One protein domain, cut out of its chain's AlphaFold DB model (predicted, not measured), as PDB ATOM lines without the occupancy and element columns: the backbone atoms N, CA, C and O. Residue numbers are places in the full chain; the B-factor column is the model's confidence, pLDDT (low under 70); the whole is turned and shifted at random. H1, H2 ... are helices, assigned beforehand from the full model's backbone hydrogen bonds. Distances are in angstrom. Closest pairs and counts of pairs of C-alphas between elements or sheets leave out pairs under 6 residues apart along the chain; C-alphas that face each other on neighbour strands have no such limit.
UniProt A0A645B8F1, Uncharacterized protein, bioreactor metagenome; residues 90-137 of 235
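This is residues 90 to 137 of the 235 residues of an uncharacterized protein of bioreactor metagenome (UniProt A0A645B8F1). Two short helices, H1 and H3, pack on each other, and between them the chain goes out along H2 and comes back through residues 118 to 129 in one wide, open loop. The unnamed residues 90 to 100 lead into H1, and Glu 90 lies at the opposite end of the long axis from the turn of that loop near Ile 123. The printed part has 48 residues with three named helices, in the order H1, H2, H3, and no named strand. The class is all helix, though under half of the residues, 21 of 48, are in named elements. The whole is only just compact, close to loose, with a radius of gyration of the C-alphas of 11.2 A, and is elongated, spanning 33 by 18 by 14 A.

H1, residues 101 to 105, and H3, residues 130 to 136, touch, with the closest C-alphas, those of Leu 101 and Ala 133, 5.9 A apart. H2, residues 109 to 117, is close to H1 but not clearly touching it; their closest C-alphas, those of Glu 103 and Asn 109, are 7.4 A apart. H2 and H3 are apart. In H1, H2 and H3 every O i to N i+4 pair is within hydrogen-bond range.

H1 begins at C-alpha 101, at (75.171, -4.241, 130.023), and has 5 residues. H2, the longest helix with 9 residues, measures 12.1 A from C-alpha 109 to C-alpha 117, at (59.395, 8.059, 119.862). H3 measures 9.8 A and ends at C-alpha 136, at (77.190, -8.630, 123.820).

The two C-alphas farthest apart, those of Glu 90 and Ile 123, are 33.7 A apart. The printed part has no cut. The link from H1 to H2 is tight, and that from H2 to H3, 12 residues, is long. The mean pLDDT of the printed part is 85.1; residues 91, 121 and 123 are under 70.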
ATOM      1  N   GLU A  90      83.905  -0.345 118.924       73.50
ATOM      2  CA  GLU A  90      84.822  -0.913 117.923       73.50
ATOM      3  C   GLU A  90      84.312  -2.269 117.425       73.50
ATOM      4  O   GLU A  90      84.322  -2.532 116.225       73.50
ATOM      5  N   ASN A  91      83.777  -3.082 118.339       69.19
ATOM      6  CA  ASN A  91      83.223  -4.396 118.021       69.19
ATOM      7  C   ASN A  91      81.743  -4.317 117.607       69.19
ATOM      8  O   ASN A  91      81.247  -5.184 116.891       69.19
ATOM      9  N   HIS A  92      81.037  -3.258 118.018       79.69
ATOM     10  CA  HIS A  92      79.595  -3.106 117.807       79.69
ATOM     11  C   HIS A  92      79.215  -1.682 117.357       79.69
ATOM     12  O   HIS A  92      78.578  -0.929 118.103       79.69
ATOM     13  N   PRO A  93      79.563  -1.281 116.121       76.88
ATOM     14  CA  PRO A  93      79.420   0.104 115.655       76.88
ATOM     15  C   PRO A  93      77.963   0.579 115.561       76.88
ATOM     16  O   PRO A  93      77.695   1.781 115.649       76.88
ATOM     17  N   SER A  94      77.024  -0.361 115.414       80.88
ATOM     18  CA  SER A  94      75.579  -0.119 115.361       80.88
ATOM     19  C   SER A  94      74.952   0.214 116.715       80.88
ATOM     20  O   SER A  94      73.789   0.621 116.750       80.88
ATOM     21  N   LEU A  95      75.671   0.023 117.827       81.25
ATOM     22  CA  LEU A  95      75.149   0.340 119.152       81.25
ATOM     23  C   LEU A  95      75.207   1.846 119.446       81.25
ATOM     24  O   LEU A  95      76.136   2.533 118.999       81.25
ATOM     25  N   PRO A  96      74.250   2.361 120.243       82.06
ATOM     26  CA  PRO A  96      74.318   3.709 120.790       82.06
ATOM     27  C   PRO A  96      75.601   3.958 121.590       82.06
ATOM     28  O   PRO A  96      76.177   3.047 122.194       82.06
ATOM     29  N   GLU A  97      76.015   5.220 121.659       78.81
ATOM     30  CA  GLU A  97      77.088   5.646 122.558       78.81
ATOM     31  C   GLU A  97      76.723   5.381 124.022       78.81
ATOM     32  O   GLU A  97      75.561   5.496 124.419       78.81
ATOM     33  N   ASN A  98      77.729   5.008 124.818       83.88
ATOM     34  CA  ASN A  98      77.600   4.657 126.238       83.88
ATOM     35  C   ASN A  98      76.685   3.453 126.526       83.88
ATOM     36  O   ASN A  98      76.183   3.303 127.644       83.88
ATOM     37  N   THR A  99      76.482   2.574 125.536       88.69
ATOM     38  CA  THR A  99      75.822   1.284 125.768       88.69
ATOM     39  C   THR A  99      76.618   0.480 126.789       88.69
ATOM     40  O   THR A  99      77.832   0.329 126.670       88.69
ATOM     41  N   ASN A 100      75.929  -0.027 127.806       93.56
ATOM     42  CA  ASN A 100      76.515  -0.843 128.859       93.56
ATOM     43  C   ASN A 100      75.518  -1.928 129.288       93.56
ATOM     44  O   ASN A 100      74.301  -1.737 129.165       93.56
ATOM     45  N   LEU A 101      76.021  -3.080 129.735       94.62
ATOM     46  CA  LEU A 101      75.171  -4.241 130.023       94.62
ATOM     47  C   LEU A 101      74.225  -3.978 131.196       94.62
ATOM     48  O   LEU A 101      73.084  -4.443 131.160       94.62
ATOM     49  N   LEU A 102      74.652  -3.196 132.195       95.06
ATOM     50  CA  LEU A 102      73.806  -2.850 133.337       95.06
ATOM     51  C   LEU A 102      72.532  -2.130 132.881       95.06
ATOM     52  O   LEU A 102      71.438  -2.501 133.302       95.06
ATOM     53  N   GLU A 103      72.642  -1.154 131.981       93.12
ATOM     54  CA  GLU A 103      71.491  -0.411 131.465       93.12
ATOM     55  C   GLU A 103      70.583  -1.298 130.601       93.12
ATOM     56  O   GLU A 103      69.359  -1.238 130.741       93.12
ATOM     57  N   LEU A 104      71.161  -2.160 129.756       93.06
ATOM     58  CA  LEU A 104      70.406  -3.099 128.915       93.06
ATOM     59  C   LEU A 104      69.588  -4.101 129.746       93.06
ATOM     60  O   LEU A 104      68.479  -4.464 129.339       93.06
ATOM     61  N   LEU A 105      70.122  -4.527 130.895       94.38
ATOM     62  CA  LEU A 105      69.514  -5.495 131.816       94.38
ATOM     63  C   LEU A 105      68.661  -4.853 132.922       94.38
ATOM     64  O   LEU A 105      67.915  -5.563 133.593       94.38
ATOM     65  N   SER A 106      68.736  -3.531 133.101       93.06
ATOM     66  CA  SER A 106      67.991  -2.792 134.128       93.06
ATOM     67  C   SER A 106      66.786  -2.065 133.530       93.06
ATOM     68  O   SER A 106      65.797  -2.698 133.167       93.06
ATOM     69  N   PHE A 107      66.821  -0.734 133.433       88.94
ATOM     70  CA  PHE A 107      65.679   0.052 132.959       88.94
ATOM     71  C   PHE A 107      65.598   0.133 131.435       88.94
ATOM     72  O   PHE A 107      64.512   0.382 130.907       88.94
ATOM     73  N   ASN A 108      66.720  -0.067 130.735       89.31
ATOM     74  CA  ASN A 108      66.853   0.114 129.294       89.31
ATOM     75  C   ASN A 108      66.171   1.406 128.804       89.31
ATOM     76  O   ASN A 108      65.340   1.402 127.888       89.31
ATOM     77  N   ASN A 109      66.507   2.537 129.428       87.12
ATOM     78  CA  ASN A 109      65.966   3.846 129.073       87.12
ATOM     79  C   ASN A 109      66.157   4.189 127.585       87.12
ATOM     80  O   ASN A 109      65.239   4.766 126.995       87.12
ATOM     81  N   PRO A 110      67.275   3.834 126.912       82.94
ATOM     82  CA  PRO A 110      67.390   4.001 125.464       82.94
ATOM     83  C   PRO A 110      66.297   3.255 124.688       82.94
ATOM     84  O   PRO A 110      65.649   3.852 123.827       82.94
ATOM     85  N   GLY A 111      66.038   1.988 125.024       82.94
ATOM     86  CA  GLY A 111      64.983   1.196 124.393       82.94
ATOM     87  C   GLY A 111      63.584   1.762 124.639       82.94
ATOM     88  O   GLY A 111      62.783   1.840 123.704       82.94
ATOM     89  N   ARG A 112      63.306   2.223 125.866       85.44
ATOM     90  CA  ARG A 112      62.017   2.838 126.233       85.44
ATOM     91  C   ARG A 112      61.767   4.136 125.472       85.44
ATOM     92  O   ARG A 112      60.746   4.244 124.797       85.44
ATOM     93  N   ARG A 113      62.741   5.053 125.455       84.44
ATOM     94  CA  ARG A 113      62.669   6.292 124.656       84.44
ATOM     95  C   ARG A 113      62.463   5.990 123.171       84.44
ATOM     96  O   ARG A 113      61.654   6.630 122.508       84.44
ATOM     97  N   GLY A 114      63.144   4.971 122.640       84.00
ATOM     98  CA  GLY A 114      62.971   4.541 121.250       84.00
ATOM     99  C   GLY A 114      61.581   3.963 120.940       84.00
ATOM    100  O   GLY A 114      61.114   4.067 119.804       84.00
ATOM    101  N   ALA A 115      60.911   3.345 121.912       84.12
ATOM    102  CA  ALA A 115      59.529   2.885 121.771       84.12
ATOM    103  C   ALA A 115      58.537   4.059 121.830       84.12
ATOM    104  O   ALA A 115      57.659   4.155 120.970       84.12
ATOM    105  N   GLU A 116      58.735   4.986 122.770       84.56
ATOM    106  CA  GLU A 116      57.940   6.214 122.914       84.56
ATOM    107  C   GLU A 116      57.996   7.074 121.645       84.56
ATOM    108  O   GLU A 116      56.959   7.442 121.094       84.56
ATOM    109  N   HIS A 117      59.199   7.311 121.108       85.62
ATOM    110  CA  HIS A 117      59.395   8.059 119.862       85.62
ATOM    111  C   HIS A 117      58.680   7.414 118.666       85.62
ATOM    112  O   HIS A 117      58.168   8.115 117.794       85.62
ATOM    113  N   ARG A 118      58.623   6.076 118.620       85.31
ATOM    114  CA  ARG A 118      57.929   5.324 117.562       85.31
ATOM    115  C   ARG A 118      56.425   5.197 117.791       85.31
ATOM    116  O   ARG A 118      55.754   4.596 116.956       85.31
ATOM    117  N   LYS A 119      55.898   5.755 118.888       84.31
ATOM    118  CA  LYS A 119      54.502   5.597 119.319       84.31
ATOM    119  C   LYS A 119      54.090   4.118 119.378       84.31
ATOM    120  O   LYS A 119      52.962   3.767 119.039       84.31
ATOM    121  N   ASP A 120      55.021   3.247 119.779       78.75
ATOM    122  CA  ASP A 120      54.761   1.816 119.940       78.75
ATOM    123  C   ASP A 120      53.858   1.617 121.166       78.75
ATOM    124  O   ASP A 120      54.310   1.710 122.304       78.75
ATOM    125  N   SER A 121      52.567   1.378 120.931       69.50
ATOM    126  CA  SER A 121      51.543   1.230 121.975       69.50
ATOM    127  C   SER A 121      51.498  -0.165 122.602       69.50
ATOM    128  O   SER A 121      50.628  -0.446 123.430       69.50
ATOM    129  N   ARG A 122      52.415  -1.065 122.222       78.56
ATOM    130  CA  ARG A 122      52.486  -2.407 122.806       78.56
ATOM    131  C   ARG A 122      52.883  -2.317 124.274       78.56
ATOM    132  O   ARG A 122      53.977  -1.866 124.608       78.56
ATOM    133  N   ILE A 123      52.019  -2.831 125.144       66.50
ATOM    134  CA  ILE A 123      52.339  -3.033 126.555       66.50
ATOM    135  C   ILE A 123      53.417  -4.113 126.630       66.50
ATOM    136  O   ILE A 123      53.171  -5.273 126.296       66.50
ATOM    137  N   ARG A 124      54.623  -3.730 127.052       73.31
ATOM    138  CA  ARG A 124      55.703  -4.675 127.335       73.31
ATOM    139  C   ARG A 124      55.854  -4.801 128.848       73.31
ATOM    140  O   ARG A 124      56.152  -3.794 129.487       73.31
ATOM    141  N   PRO A 125      55.675  -6.001 129.425       79.50
ATOM    142  CA  PRO A 125      55.876  -6.206 130.860       79.50
ATOM    143  C   PRO A 125      57.344  -6.016 131.269       79.50
ATOM    144  O   PRO A 125      57.625  -5.731 132.426       79.50
ATOM    145  N   LEU A 126      58.269  -6.151 130.312       85.38
ATOM    146  CA  LEU A 126      59.708  -6.001 130.488       85.38
ATOM    147  C   LEU A 126      60.269  -5.087 129.398       85.38
ATOM    148  O   LEU A 126      59.887  -5.186 128.229       85.38
ATOM    149  N   ALA A 127      61.174  -4.194 129.792       86.75
ATOM    150  CA  ALA A 127      61.842  -3.253 128.895       86.75
ATOM    151  C   ALA A 127      63.283  -3.670 128.570       86.75
ATOM    152  O   ALA A 127      63.891  -3.090 127.676       86.75
ATOM    153  N   GLN A 128      63.825  -4.659 129.278       91.94
ATOM    154  CA  GLN A 128      65.204  -5.121 129.176       91.94
ATOM    155  C   GLN A 128      65.495  -5.736 127.805       91.94
ATOM    156  O   GLN A 128      64.671  -6.451 127.230       91.94
ATOM    157  N   SER A 129      66.703  -5.503 127.301       90.75
ATOM    158  CA  SER A 129      67.173  -6.064 126.030       90.75
ATOM    159  C   SER A 129      67.977  -7.341 126.267       90.75
ATOM    160  O   SER A 129      69.160  -7.383 125.955       90.75
ATOM    161  N   PHE A 130      67.350  -8.384 126.825       91.50
ATOM    162  CA  PHE A 130      68.046  -9.633 127.183       91.50
ATOM    163  C   PHE A 130      68.776 -10.287 126.008       91.50
ATOM    164  O   PHE A 130      69.896 -10.749 126.182       91.50
ATOM    165  N   ALA A 131      68.165 -10.305 124.818       89.88
ATOM    166  CA  ALA A 131      68.786 -10.878 123.624       89.88
ATOM    167  C   ALA A 131      70.077 -10.133 123.260       89.88
ATOM    168  O   ALA A 131      71.137 -10.741 123.189       89.88
ATOM    169  N   THR A 132      70.007  -8.805 123.142       90.00
ATOM    170  CA  THR A 132      71.182  -7.970 122.866       90.00
ATOM    171  C   THR A 132      72.218  -8.065 123.981       90.00
ATOM    172  O   THR A 132      73.397  -8.201 123.699       90.00
ATOM    173  N   ALA A 133      71.813  -8.044 125.252       92.00
ATOM    174  CA  ALA A 133      72.745  -8.205 126.364       92.00
ATOM    175  C   ALA A 133      73.449  -9.571 126.326       92.00
ATOM    176  O   ALA A 133      74.643  -9.630 126.578       92.00
ATOM    177  N   GLY A 134      72.739 -10.648 125.974       90.75
ATOM    178  CA  GLY A 134      73.318 -11.983 125.817       90.75
ATOM    179  C   GLY A 134      74.257 -12.105 124.614       90.75
ATOM    180  O   GLY A 134      75.250 -12.811 124.705       90.75
ATOM    181  N   GLU A 135      73.975 -11.401 123.514       89.00
ATOM    182  CA  GLU A 135      74.863 -11.327 122.343       89.00
ATOM    183  C   GLU A 135      76.145 -10.531 122.620       89.00
ATOM    184  O   GLU A 135      77.187 -10.841 122.052       89.00
ATOM    185  N   LEU A 136      76.065  -9.504 123.471       89.44
ATOM    186  CA  LEU A 136      77.190  -8.630 123.820       89.44
ATOM    187  C   LEU A 136      77.988  -9.119 125.031       89.44
ATOM    188  O   LEU A 136      79.080  -8.619 125.286       89.44
ATOM    189  N   PHE A 137      77.423 -10.021 125.828       88.88
ATOM    190  CA  PHE A 137      78.066 -10.507 127.037       88.88
ATOM    191  C   PHE A 137      79.153 -11.521 126.700       88.88
ATOM    192  O   PHE A 137      78.891 -12.590 126.147       88.88
TER     193      PHE A 137